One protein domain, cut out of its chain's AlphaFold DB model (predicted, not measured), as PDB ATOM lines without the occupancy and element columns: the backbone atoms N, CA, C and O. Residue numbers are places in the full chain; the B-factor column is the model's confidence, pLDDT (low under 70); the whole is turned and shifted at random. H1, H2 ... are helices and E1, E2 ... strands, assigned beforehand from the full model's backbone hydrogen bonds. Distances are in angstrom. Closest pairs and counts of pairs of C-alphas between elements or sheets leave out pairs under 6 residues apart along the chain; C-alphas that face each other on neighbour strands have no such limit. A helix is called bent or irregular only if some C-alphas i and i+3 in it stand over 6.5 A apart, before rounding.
ATOM      1  N   SER A  85     -21.001 -32.312 -27.438       54.34
ATOM      2  CA  SER A  85     -22.327 -32.893 -27.678       54.34
ATOM      3  C   SER A  85     -22.108 -34.358 -28.045       54.34
ATOM      4  O   SER A  85     -21.755 -34.618 -29.199       54.34
ATOM      5  N   PRO A  86     -22.261 -35.318 -27.115       78.19
ATOM      6  CA  PRO A  86     -22.023 -36.712 -27.437       78.19
ATOM      7  C   PRO A  86     -22.962 -37.167 -28.560       78.19
ATOM      8  O   PRO A  86     -24.156 -36.857 -28.584       78.19
ATOM      9  N   ILE A  87     -22.388 -37.864 -29.537       87.81
ATOM     10  CA  ILE A  87     -23.142 -38.612 -30.538       87.81
ATOM     11  C   ILE A  87     -23.192 -40.054 -30.046       87.81
ATOM     12  O   ILE A  87     -22.151 -40.674 -29.805       87.81
ATOM     13  N   TYR A  88     -24.398 -40.580 -29.892       91.19
ATOM     14  CA  TYR A  88     -24.652 -41.960 -29.514       91.19
ATOM     15  C   TYR A  88     -24.845 -42.813 -30.759       91.19
ATOM     16  O   TYR A  88     -25.522 -42.397 -31.701       91.19
ATOM     17  N   THR A  89     -24.265 -44.013 -30.747       93.75
ATOM     18  CA  THR A  89     -24.613 -45.082 -31.687       93.75
ATOM     19  C   THR A  89     -25.397 -46.147 -30.936       93.75
ATOM     20  O   THR A  89     -24.878 -46.779 -30.014       93.75
ATOM     21  N   LEU A  90     -26.657 -46.320 -31.315       95.56
ATOM     22  CA  LEU A  90     -27.608 -47.211 -30.661       95.56
ATOM     23  C   LEU A  90     -28.089 -48.269 -31.651       95.56
ATOM     24  O   LEU A  90     -28.245 -47.982 -32.838       95.56
ATOM     25  N   TYR A  91     -28.367 -49.473 -31.163       96.69
ATOM     26  CA  TYR A  91     -28.950 -50.537 -31.974       96.69
ATOM     27  C   TYR A  91     -30.374 -50.845 -31.522       96.69
ATOM     28  O   TYR A  91     -30.611 -51.175 -30.357       96.69
ATOM     29  N   PHE A  92     -31.311 -50.727 -32.457       97.38
ATOM     30  CA  PHE A  92     -32.749 -50.879 -32.249       97.38
ATOM     31  C   PHE A  92     -33.238 -52.183 -32.869       97.38
ATOM     32  O   PHE A  92     -32.794 -52.563 -33.952       97.38
ATOM     33  N   ASP A  93     -34.217 -52.827 -32.236       95.94
ATOM     34  CA  ASP A  93     -34.908 -53.954 -32.861       95.94
ATOM     35  C   ASP A  93     -35.612 -53.516 -34.162       95.94
ATOM     36  O   ASP A  93     -36.154 -52.412 -34.268       95.94
ATOM     37  N   HIS A  94     -35.612 -54.402 -35.161       94.56
ATOM     38  CA  HIS A  94     -36.216 -54.165 -36.476       94.56
ATOM     39  C   HIS A  94     -37.700 -53.765 -36.455       94.56
ATOM     40  O   HIS A  94     -38.183 -53.216 -37.442       94.56
ATOM     41  N   THR A  95     -38.438 -54.042 -35.378       94.75
ATOM     42  CA  THR A  95     -39.857 -53.665 -35.263       94.75
ATOM     43  C   THR A  95     -40.074 -52.179 -34.993       94.75
ATOM     44  O   THR A  95     -41.168 -51.682 -35.236       94.75
ATOM     45  N   LYS A  96     -39.053 -51.453 -34.516       95.38
ATOM     46  CA  LYS A  96     -39.216 -50.062 -34.064       95.38
ATOM     47  C   LYS A  96     -39.263 -49.039 -35.194       95.38
ATOM     48  O   LYS A  96     -39.933 -48.024 -35.042       95.38
ATOM     49  N   ASN A  97     -38.602 -49.323 -36.318       95.50
ATOM     50  CA  ASN A  97     -38.493 -48.424 -37.475       95.50
ATOM     51  C   ASN A  97     -38.206 -46.957 -37.076       95.50
ATOM     52  O   ASN A  97     -39.060 -46.099 -37.296       95.50
ATOM     53  N   PRO A  98     -37.043 -46.682 -36.453       97.12
ATOM     54  CA  PRO A  98     -36.684 -45.345 -35.995       97.12
ATOM     55  C   PRO A  98     -36.442 -44.389 -37.164       97.12
ATOM     56  O   PRO A  98     -35.756 -44.747 -38.132       97.12
ATOM     57  N   GLU A  99     -36.944 -43.162 -37.042       97.12
ATOM     58  CA  GLU A  99     -36.886 -42.136 -38.081       97.12
ATOM     59  C   GLU A  99     -36.057 -40.923 -37.640       97.12
ATOM     60  O   GLU A  99     -35.815 -40.672 -36.460       97.12
ATOM     61  N   ILE A 100     -35.563 -40.161 -38.616       96.25
ATOM     62  CA  ILE A 100     -34.815 -38.928 -38.344       96.25
ATOM     63  C   ILE A 100     -35.762 -37.921 -37.678       96.25
ATOM     64  O   ILE A 100     -36.907 -37.787 -38.098       96.25
ATOM     65  N   LYS A 101     -35.246 -37.166 -36.699       94.75
ATOM     66  CA  LYS A 101     -35.961 -36.226 -35.810       94.75
ATOM     67  C   LYS A 101     -36.720 -36.855 -34.649       94.75
ATOM     68  O   LYS A 101     -37.032 -36.112 -33.716       94.75
ATOM     69  N   ASP A 102     -36.957 -38.167 -34.645       97.44
ATOM     70  CA  ASP A 102     -37.437 -38.834 -33.435       97.44
ATOM     71  C   ASP A 102     -36.477 -38.577 -32.270       97.44
ATOM     72  O   ASP A 102     -35.294 -38.255 -32.455       97.44
ATOM     73  N   ARG A 103     -36.984 -38.719 -31.046       97.12
ATOM     74  CA  ARG A 103     -36.198 -38.452 -29.843       97.12
ATOM     75  C   ARG A 103     -35.975 -39.705 -29.019       97.12
ATOM     76  O   ARG A 103     -36.787 -40.625 -28.984       97.12
ATOM     77  N   ILE A 104     -34.845 -39.710 -28.332       97.56
ATOM     78  CA  ILE A 104     -34.413 -40.772 -27.431       97.56
ATOM     79  C   ILE A 104     -34.088 -40.135 -26.092       97.56
ATOM     80  O   ILE A 104     -33.316 -39.177 -26.039       97.56
ATOM     81  N   CYS A 105     -34.634 -40.669 -25.006       96.94
ATOM     82  CA  CYS A 105     -34.272 -40.246 -23.664       96.94
ATOM     83  C   CYS A 105     -33.540 -41.369 -22.936       96.94
ATOM     84  O   CYS A 105     -34.131 -42.400 -22.596       96.94
ATOM     85  N   LEU A 106     -32.256 -41.146 -22.653       95.06
ATOM     86  CA  LEU A 106     -31.503 -42.006 -21.746       95.06
ATOM     87  C   LEU A 106     -32.058 -41.766 -20.347       95.06
ATOM     88  O   LEU A 106     -32.031 -40.631 -19.870       95.06
ATOM     89  N   SER A 107     -32.610 -42.807 -19.732       95.25
ATOM     90  CA  SER A 107     -33.460 -42.658 -18.552       95.25
ATOM     91  C   SER A 107     -33.143 -43.704 -17.493       95.25
ATOM     92  O   SER A 107     -32.716 -44.812 -17.803       95.25
ATOM     93  N   GLU A 108     -33.366 -43.348 -16.236       95.38
ATOM     94  CA  GLU A 108     -33.473 -44.291 -15.126       95.38
ATOM     95  C   GLU A 108     -34.940 -44.479 -14.768       95.38
ATOM     96  O   GLU A 108     -35.714 -43.521 -14.709       95.38
ATOM     97  N   PHE A 109     -35.299 -45.727 -14.498       93.69
ATOM     98  CA  PHE A 109     -36.645 -46.113 -14.120       93.69
ATOM     99  C   PHE A 109     -36.636 -46.576 -12.666       93.69
ATOM    100  O   PHE A 109     -35.855 -47.451 -12.290       93.69
ATOM    101  N   SER A 110     -37.519 -45.999 -11.861       91.19
ATOM    102  CA  SER A 110     -37.907 -46.517 -10.548       91.19
ATOM    103  C   SER A 110     -39.413 -46.801 -10.551       91.19
ATOM    104  O   SER A 110     -40.085 -46.512 -11.540       91.19
ATOM    105  N   GLU A 111     -39.958 -47.381  -9.476       83.94
ATOM    106  CA  GLU A 111     -41.338 -47.907  -9.443       83.94
ATOM    107  C   GLU A 111     -42.411 -46.942  -9.976       83.94
ATOM    108  O   GLU A 111     -43.373 -47.390 -10.592       83.94
ATOM    109  N   ASN A 112     -42.245 -45.630  -9.789       85.12
ATOM    110  CA  ASN A 112     -43.182 -44.635 -10.316       85.12
ATOM    111  C   ASN A 112     -42.503 -43.331 -10.764       85.12
ATOM    112  O   ASN A 112     -43.117 -42.260 -10.779       85.12
ATOM    113  N   GLN A 113     -41.208 -43.385 -11.073       91.00
ATOM    114  CA  GLN A 113     -40.485 -42.216 -11.563       91.00
ATOM    115  C   GLN A 113     -39.657 -42.570 -12.785       91.00
ATOM    116  O   GLN A 113     -39.062 -43.642 -12.895       91.00
ATOM    117  N   ILE A 114     -39.628 -41.609 -13.698       96.00
ATOM    118  CA  ILE A 114     -38.827 -41.636 -14.906       96.00
ATOM    119  C   ILE A 114     -37.869 -40.455 -14.783       96.00
ATOM    120  O   ILE A 114     -38.287 -39.295 -14.828       96.00
ATOM    121  N   ASN A 115     -36.593 -40.755 -14.565       95.81
ATOM    122  CA  ASN A 115     -35.543 -39.756 -14.437       95.81
ATOM    123  C   ASN A 115     -34.760 -39.680 -15.751       95.81
ATOM    124  O   ASN A 115     -34.051 -40.616 -16.118       95.81
ATOM    125  N   ILE A 116     -34.907 -38.577 -16.474       96.69
ATOM    126  CA  ILE A 116     -34.271 -38.338 -17.762       96.69
ATOM    127  C   ILE A 116     -32.849 -37.833 -17.524       96.69
ATOM    128  O   ILE A 116     -32.641 -36.755 -16.975       96.69
ATOM    129  N   LYS A 117     -31.853 -38.594 -17.978       94.75
ATOM    130  CA  LYS A 117     -30.432 -38.216 -17.908       94.75
ATOM    131  C   LYS A 117     -29.992 -37.384 -19.101       94.75
ATOM    132  O   LYS A 117     -29.192 -36.464 -18.959       94.75
ATOM    133  N   ALA A 118     -30.474 -37.743 -20.285       93.75
ATOM    134  CA  ALA A 118     -30.136 -37.061 -21.524       93.75
ATOM    135  C   ALA A 118     -31.271 -37.203 -22.531       93.75
ATOM    136  O   ALA A 118     -31.913 -38.247 -22.612       93.75
ATOM    137  N   VAL A 119     -31.458 -36.165 -23.341       95.75
ATOM    138  CA  VAL A 119     -32.347 -36.181 -24.504       95.75
ATOM    139  C   VAL A 119     -31.475 -36.142 -25.746       95.75
ATOM    140  O   VAL A 119     -30.532 -35.355 -25.821       95.75
ATOM    141  N   CYS A 120     -31.771 -36.997 -26.710       95.81
ATOM    142  CA  CYS A 120     -31.089 -37.065 -27.990       95.81
ATOM    143  C   CYS A 120     -32.108 -36.985 -29.124       95.81
ATOM    144  O   CYS A 120     -33.242 -37.437 -28.984       95.81
ATOM    145  N   GLU A 121     -31.689 -36.431 -30.251       96.12
ATOM    146  CA  GLU A 121     -32.438 -36.417 -31.505       96.12
ATOM    147  C   GLU A 121     -31.762 -37.368 -32.490       96.12
ATOM    148  O   GLU A 121     -30.536 -37.339 -32.634       96.12
ATOM    149  N   ILE A 122     -32.545 -38.214 -33.157       97.44
ATOM    150  CA  ILE A 122     -32.038 -39.123 -34.184       97.44
ATOM    151  C   ILE A 122     -31.627 -38.306 -35.409       97.44
ATOM    152  O   ILE A 122     -32.443 -37.629 -36.034       97.44
ATOM    153  N   THR A 123     -30.350 -38.401 -35.769       96.75
ATOM    154  CA  THR A 123     -29.756 -37.717 -36.926       96.75
ATOM    155  C   THR A 123     -29.472 -38.661 -38.089       96.75
ATOM    156  O   THR A 123     -29.248 -38.197 -39.203       96.75
ATOM    157  N   GLY A 124     -29.476 -39.975 -37.853       95.88
ATOM    158  CA  GLY A 124     -29.265 -40.982 -38.889       95.88
ATOM    159  C   GLY A 124     -29.802 -42.347 -38.474       95.88
ATOM    160  O   GLY A 124     -29.711 -42.727 -37.309       95.88
ATOM    161  N   THR A 125     -30.348 -43.082 -39.438       97.31
ATOM    162  CA  THR A 125     -30.892 -44.432 -39.262       97.31
ATOM    163  C   THR A 125     -30.442 -45.299 -40.433       97.31
ATOM    164  O   THR A 125     -30.568 -44.894 -41.590       97.31
ATOM    165  N   ASN A 126     -29.880 -46.468 -40.141       96.88
ATOM    166  CA  ASN A 126     -29.450 -47.445 -41.136       96.88
ATOM    167  C   ASN A 126     -30.087 -48.793 -40.808       96.88
ATOM    168  O   ASN A 126     -29.924 -49.304 -39.701       96.88
ATOM    169  N   ALA A 127     -30.822 -49.358 -41.765       95.88
ATOM    170  CA  ALA A 127     -31.399 -50.693 -41.645       95.88
ATOM    171  C   ALA A 127     -30.336 -51.746 -41.979       95.88
ATOM    172  O   ALA A 127     -29.877 -51.825 -43.123       95.88
ATOM    173  N   GLU A 128     -29.981 -52.569 -40.999       94.19
ATOM    174  CA  GLU A 128     -29.004 -53.637 -41.159       94.19
ATOM    175  C   GLU A 128     -29.710 -54.890 -41.672       94.19
ATOM    176  O   GLU A 128     -30.558 -55.501 -41.009       94.19
ATOM    177  N   LYS A 129     -29.397 -55.244 -42.920       91.31
ATOM    178  CA  LYS A 129     -30.076 -56.321 -43.637       91.31
ATOM    179  C   LYS A 129     -29.344 -57.644 -43.458       91.31
ATOM    180  O   LYS A 129     -28.144 -57.742 -43.689       91.31
ATOM    181  N   GLY A 130     -30.098 -58.678 -43.111       86.44
ATOM    182  CA  GLY A 130     -29.605 -60.047 -43.039       86.44
ATOM    183  C   GLY A 130     -29.611 -60.751 -44.392       86.44
ATOM    184  O   GLY A 130     -29.916 -60.178 -45.445       86.44
ATOM    185  N   SER A 131     -29.334 -62.052 -44.349       80.12
ATOM    186  CA  SER A 131     -29.499 -62.947 -45.493       80.12
ATOM    187  C   SER A 131     -30.928 -62.834 -46.037       80.12
ATOM    188  O   SER A 131     -31.891 -62.865 -45.272       80.12
ATOM    189  N   LEU A 132     -31.068 -62.718 -47.363       84.12
ATOM    190  CA  LEU A 132     -32.337 -62.480 -48.079       84.12
ATOM    191  C   LEU A 132     -32.877 -61.037 -48.011       84.12
ATOM    192  O   LEU A 132     -34.013 -60.793 -48.407       84.12
ATOM    193  N   GLY A 133     -32.085 -60.068 -47.538       84.75
ATOM    194  CA  GLY A 133     -32.431 -58.642 -47.613       84.75
ATOM    195  C   GLY A 133     -33.488 -58.177 -46.607       84.75
ATOM    196  O   GLY A 133     -33.940 -57.033 -46.684       84.75
ATOM    197  N   ARG A 134     -33.876 -59.041 -45.661       89.19
ATOM    198  CA  ARG A 134     -34.766 -58.684 -44.551       89.19
ATOM    199  C   ARG A 134     -34.046 -57.739 -43.602       89.19
ATOM    200  O   ARG A 134     -32.867 -57.938 -43.328       89.19
ATOM    201  N   ASN A 135     -34.766 -56.763 -43.066       91.25
ATOM    202  CA  ASN A 135     -34.240 -55.932 -41.995       91.25
ATOM    203  C   ASN A 135     -34.159 -56.741 -40.691       91.25
ATOM    204  O   ASN A 135     -35.151 -57.366 -40.299       91.25
ATOM    205  N   GLU A 136     -32.996 -56.752 -40.049       93.50
ATOM    206  CA  GLU A 136     -32.766 -57.520 -38.821       93.50
ATOM    207  C   GLU A 136     -32.649 -56.623 -37.587       93.50
ATOM    208  O   GLU A 136     -33.141 -57.004 -36.524       93.50
ATOM    209  N   PHE A 137     -32.092 -55.419 -37.730       95.38
ATOM    210  CA  PHE A 137     -32.055 -54.374 -36.703       95.38
ATOM    211  C   PHE A 137     -31.713 -53.020 -37.343       95.38
ATOM    212  O   PHE A 137     -31.351 -52.954 -38.517       95.38
ATOM    213  N   TYR A 138     -31.815 -51.930 -36.586       97.06
ATOM    214  CA  TYR A 138     -31.378 -50.608 -37.037       97.06
ATOM    215  C   TYR A 138     -30.160 -50.139 -36.256       97.06
ATOM    216  O   TYR A 138     -30.116 -50.271 -35.034       97.06
ATOM    217  N   THR A 139     -29.211 -49.517 -36.948       96.50
ATOM    218  CA  THR A 139     -28.185 -48.676 -36.333       96.50
ATOM    219  C   THR A 139     -28.635 -47.224 -36.386       96.50
ATOM    220  O   THR A 139     -28.904 -46.674 -37.453       96.50
ATOM    221  N   VAL A 140     -28.700 -46.601 -35.217       97.38
ATOM    222  CA  VAL A 140     -29.210 -45.248 -35.009       97.38
ATOM    223  C   VAL A 140     -28.081 -44.360 -34.509       97.38
ATOM    224  O   VAL A 140     -27.436 -44.665 -33.508       97.38
ATOM    225  N   GLN A 141     -27.865 -43.241 -35.194       96.19
ATOM    226  CA  GLN A 141     -27.022 -42.150 -34.720       96.19
ATOM    227  C   GLN A 141     -27.907 -41.079 -34.097       96.19
ATOM    228  O   GLN A 141     -28.826 -40.579 -34.751       96.19
ATOM    229  N   ALA A 142     -27.623 -40.719 -32.851       95.94
ATOM    230  CA  ALA A 142     -28.391 -39.718 -32.127       95.94
ATOM    231  C   ALA A 142     -27.475 -38.659 -31.514       95.94
ATOM    232  O   ALA A 142     -26.463 -38.978 -30.891       95.94
ATOM    233  N   LYS A 143     -27.840 -37.389 -31.674       94.00
ATOM    234  CA  LYS A 143     -27.104 -36.244 -31.130       94.00
ATOM    235  C   LYS A 143     -27.796 -35.737 -29.872       94.00
ATOM    236  O   LYS A 143     -29.007 -35.526 -29.888       94.00
ATOM    237  N   THR A 144     -27.043 -35.496 -28.803       92.50
ATOM    238  CA  THR A 144     -27.604 -34.906 -27.578       92.50
ATOM    239  C   THR A 144     -28.190 -33.513 -27.816       92.50
ATOM    240  O   THR A 144     -27.639 -32.697 -28.554       92.50
ATOM    241  N   ARG A 145     -29.313 -33.256 -27.150       93.19
ATOM    242  CA  ARG A 145     -30.063 -32.000 -27.107       93.19
ATOM    243  C   ARG A 145     -30.207 -31.557 -25.644       93.19
ATOM    244  O   ARG A 145     -31.276 -31.745 -25.056       93.19
ATOM    245  N   PRO A 146     -29.132 -31.065 -24.999       91.38
ATOM    246  CA  PRO A 146     -29.171 -30.700 -23.580       91.38
ATOM    247  C   PRO A 146     -30.223 -29.625 -23.271       91.38
ATOM    248  O   PRO A 146     -30.801 -29.628 -22.185       91.38
ATOM    249  N   GLU A 147     -30.529 -28.758 -24.236       91.69
ATOM    250  CA  GLU A 147     -31.558 -27.723 -24.139       91.69
ATOM    251  C   GLU A 147     -32.972 -28.283 -23.906       91.69
ATOM    252  O   GLU A 147     -33.819 -27.590 -23.352       91.69
ATOM    253  N   LEU A 148     -33.226 -29.545 -24.275       92.56
ATOM    254  CA  LEU A 148     -34.534 -30.194 -24.129       92.56
ATOM    255  C   LEU A 148     -34.686 -30.973 -22.818       92.56
ATOM    256  O   LEU A 148     -35.772 -31.484 -22.532       92.56
ATOM    257  N   LEU A 149     -33.618 -31.098 -22.023       93.31
ATOM    258  CA  LEU A 149     -33.590 -31.967 -20.846       93.31
ATOM    259  C   LEU A 149     -34.631 -31.553 -19.803       93.31
ATOM    260  O   LEU A 149     -35.481 -32.356 -19.421       93.31
ATOM    261  N   THR A 150     -34.600 -30.288 -19.381       92.75
ATOM    262  CA  THR A 150     -35.505 -29.759 -18.353       92.75
ATOM    263  C   THR A 150     -36.964 -29.844 -18.789       92.75
ATOM    264  O   THR A 150     -37.812 -30.288 -18.019       92.75
ATOM    265  N   GLN A 151     -37.258 -29.481 -20.039       92.81
ATOM    266  CA  GLN A 151     -38.608 -29.572 -20.593       92.81
ATOM    267  C   GLN A 151     -39.120 -31.017 -20.582       92.81
ATOM    268  O   GLN A 151     -40.237 -31.284 -20.138       92.81
ATOM    269  N   THR A 152     -38.293 -31.952 -21.051       94.75
ATOM    270  CA  THR A 152     -38.656 -33.368 -21.135       94.75
ATOM    271  C   THR A 152     -38.857 -33.960 -19.740       94.75
ATOM    272  O   THR A 152     -39.850 -34.644 -19.505       94.75
ATOM    273  N   GLN A 153     -37.994 -33.633 -18.772       95.50
ATOM    274  CA  GLN A 153     -38.179 -34.054 -17.380       95.50
ATOM    275  C   GLN A 153     -39.487 -33.511 -16.788       95.50
ATOM    276  O   GLN A 153     -40.223 -34.253 -16.140       95.50
ATOM    277  N   ASN A 154     -39.805 -32.235 -17.027       93.25
ATOM    278  CA  ASN A 154     -41.047 -31.626 -16.545       93.25
ATOM    279  C   ASN A 154     -42.282 -32.306 -17.140       93.25
ATOM    280  O   ASN A 154     -43.250 -32.548 -16.422       93.25
ATOM    281  N   PHE A 155     -42.243 -32.658 -18.425       93.62
ATOM    282  CA  PHE A 155     -43.293 -33.449 -19.053       93.62
ATOM    283  C   PHE A 155     -43.509 -34.782 -18.330       93.62
ATOM    284  O   PHE A 155     -44.621 -35.051 -17.878       93.62
ATOM    285  N   PHE A 156     -42.449 -35.576 -18.140       93.81
ATOM    286  CA  PHE A 156     -42.570 -36.867 -17.462       93.81
ATOM    287  C   PHE A 156     -43.003 -36.720 -16.004       93.81
ATOM    288  O   PHE A 156     -43.800 -37.525 -15.532       93.81
ATOM    289  N   ASN A 157     -42.574 -35.671 -15.300       93.12
ATOM    290  CA  ASN A 157     -43.037 -35.385 -13.941       93.12
ATOM    291  C   ASN A 157     -44.548 -35.111 -13.891       93.12
ATOM    292  O   ASN A 157     -45.210 -35.578 -12.962       93.12
ATOM    293  N   ASN A 158     -45.085 -34.426 -14.904       91.62
ATOM    294  CA  ASN A 158     -46.491 -34.030 -14.999       91.62
ATOM    295  C   ASN A 158     -47.414 -35.097 -15.614       91.62
ATOM    296  O   ASN A 158     -48.631 -34.908 -15.616       91.62
ATOM    297  N   LEU A 159     -46.881 -36.214 -16.121       90.44
ATOM    298  CA  LEU A 159     -47.712 -37.339 -16.553       90.44
ATOM    299  C   LEU A 159     -48.504 -37.926 -15.375       90.44
ATOM    300  O   LEU A 159     -47.998 -38.023 -14.249       90.44
ATOM    301  N   SER A 160     -49.733 -38.368 -15.662       92.25
ATOM    302  CA  SER A 160     -50.543 -39.138 -14.715       92.25
ATOM    303  C   SER A 160     -49.815 -40.421 -14.300       92.25
ATOM    304  O   SER A 160     -49.011 -40.968 -15.059       92.25
ATOM    305  N   SER A 161     -50.104 -40.908 -13.090       91.69
ATOM    306  CA  SER A 161     -49.536 -42.164 -12.586       91.69
ATOM    307  C   SER A 161     -49.825 -43.336 -13.527       91.69
ATOM    308  O   SER A 161     -48.911 -44.090 -13.838       91.69
ATOM    309  N   ASP A 162     -51.042 -43.418 -14.072       92.62
ATOM    310  CA  ASP A 162     -51.436 -44.470 -15.018       92.62
ATOM    311  C   ASP A 162     -50.563 -44.454 -16.284       92.62
ATOM    312  O   ASP A 162     -50.068 -45.492 -16.720       92.62
ATOM    313  N   ASN A 163     -50.297 -43.270 -16.848       92.19
ATOM    314  CA  ASN A 163     -49.446 -43.145 -18.033       92.19
ATOM    315  C   ASN A 163     -47.990 -43.512 -17.725       92.19
ATOM    316  O   ASN A 163     -47.342 -44.176 -18.533       92.19
ATOM    317  N   LYS A 164     -47.469 -43.113 -16.558       93.06
ATOM    318  CA  LYS A 164     -46.122 -43.508 -16.114       93.06
ATOM    319  C   LYS A 164     -46.017 -45.021 -15.970       93.06
ATOM    320  O   LYS A 164     -45.061 -45.609 -16.470       93.06
ATOM    321  N   GLU A 165     -47.005 -45.648 -15.339       93.06
ATOM    322  CA  GLU A 165     -47.043 -47.094 -15.138       93.06
ATOM    323  C   GLU A 165     -47.099 -47.847 -16.474       93.06
ATOM    324  O   GLU A 165     -46.350 -48.809 -16.671       93.06
ATOM    325  N   LEU A 166     -47.926 -47.384 -17.420       93.44
ATOM    326  CA  LEU A 166     -47.992 -47.944 -18.770       93.44
ATOM    327  C   LEU A 166     -46.625 -47.901 -19.461       93.44
ATOM    328  O   LEU A 166     -46.174 -48.939 -19.954       93.44
ATOM    329  N   ILE A 167     -45.944 -46.752 -19.427       93.94
ATOM    330  CA  ILE A 167     -44.615 -46.572 -20.028       93.94
ATOM    331  C   ILE A 167     -43.570 -47.457 -19.339       93.94
ATOM    332  O   ILE A 167     -42.810 -48.146 -20.016       93.94
ATOM    333  N   ILE A 168     -43.532 -47.493 -18.002       93.00
ATOM    334  CA  ILE A 168     -42.571 -48.308 -17.234       93.00
ATOM    335  C   ILE A 168     -42.730 -49.801 -17.557       93.00
ATOM    336  O   ILE A 168     -41.732 -50.523 -17.658       93.00
ATOM    337  N   LYS A 169     -43.969 -50.252 -17.786       93.19
ATOM    338  CA  LYS A 169     -44.297 -51.617 -18.230       93.19
ATOM    339  C   LYS A 169     -43.976 -51.890 -19.707       93.19
ATOM    340  O   LYS A 169     -44.115 -53.031 -20.136       93.19
ATOM    341  N   GLY A 170     -43.520 -50.889 -20.463       90.62
ATOM    342  CA  GLY A 170     -43.170 -51.019 -21.880       90.62
ATOM    343  C   GLY A 170     -44.356 -50.892 -22.834       90.62
ATOM    344  O   GLY A 170     -44.264 -51.365 -23.960       90.62
ATOM    345  N   ASN A 171     -45.468 -50.291 -22.402       94.25
ATOM    346  CA  ASN A 171     -46.586 -49.991 -23.293       94.25
ATOM    347  C   ASN A 171     -46.384 -48.636 -23.975       94.25
ATOM    348  O   ASN A 171     -45.798 -47.714 -23.404       94.25
TER     349      ASN A 171
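AT A GLANCE: This is residues 85 to 171 of the 175 residues of an uncharacterized protein of Clostridium felsineum DSM 794 (UniProt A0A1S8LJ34). A single curled sheet of four strands, strongly twisted, arches along its long bent strand E3, with helix H1 packed over E3 and E2 towards one end and the short helix H2 grazing the sheet near the turn between E2 and E3. The first part of E3 pairs with E2 and its later part with E4, and the E3 and E4 hairpin makes the end of the domain far from the helices. The printed part has 87 residues with four named strands and then two named helices, in the order E1 E2 E3 E4 H1 H2; the sheet, order E1 E4 E3 E2, is antiparallel, and the class is mixed, helices and strands. The whole is only just loose, close to compact, with a radius of gyration of the C-alphas of 14.8 A, and only just elongated, spanning 45 by 30 by 17 A.

IN THESE COORDINATES: E1, residues 87 to 93, begins at C-alpha 87 at (-23.142, -38.612, -30.538) and is 19.5 A long. E2, residues 103 to 110, is 21.0 A long and bends by 54 degrees at residue 106. E3, residues 113 to 129, is 36.6 A long and bends by 82 degrees at Thr 123, with C-alpha 129 at (-30.076, -56.321, -43.637). E4, residues 135 to 144, is 26.3 A long. H1, residues 146 to 158, is 19.6 A long and irregular, with C-alphas 147 and 150 7.3 A apart. H2, residues 161 to 168, ends at C-alpha 168 at (-42.571, -48.308, -17.234).

HOW THE PARTS SIT: E1 and E2 are the edge strands. E1 and E4 are antiparallel at 153 degrees, with N 90 and O 140 2.9 A apart, within hydrogen-bond range. E4 and E3 form a hairpin, with N 126 and O 139 at 2.9 A; E2 and E3 form another, with N 106 and O 118 at 2.9 A. E2 E3 E4 make a meander, each strand the antiparallel neighbour of the one before; with E1, the antiparallel neighbour of E4, they make a Greek key of four successive strands. H1 is on the sheet at a height of 8.1 A, over E3 and E2, slantwise to the strands at 47 degrees to E2 on the local plane; the closest C-alphas of H1 and E3, Leu 149 and Val 119, are 5.7 A apart. H2 only grazes the sheet; its closest C-alpha pair with E2 is Ile 168 and Phe 109, 7.0 A. H1 and H2 are close but not clearly touching, with the C-alphas of Phe 156 and Lys 164 closest at 7.7 A, and run opposite ways at a steep tilt of 52 degrees. Each O i to N i+4 pair is within hydrogen-bond range in H2, and 7 of 9 are in H1.

THE WHOLE: The two C-alphas farthest apart, Leu 132 and Asn 158, are 45.9 A from each other. The printed part has no cut. The link E1 to E2, nine residues, is short but not tight, the others are tight and there is no long link. Mean pLDDT of the printed part is 93.0; residue 85 alone is under 70.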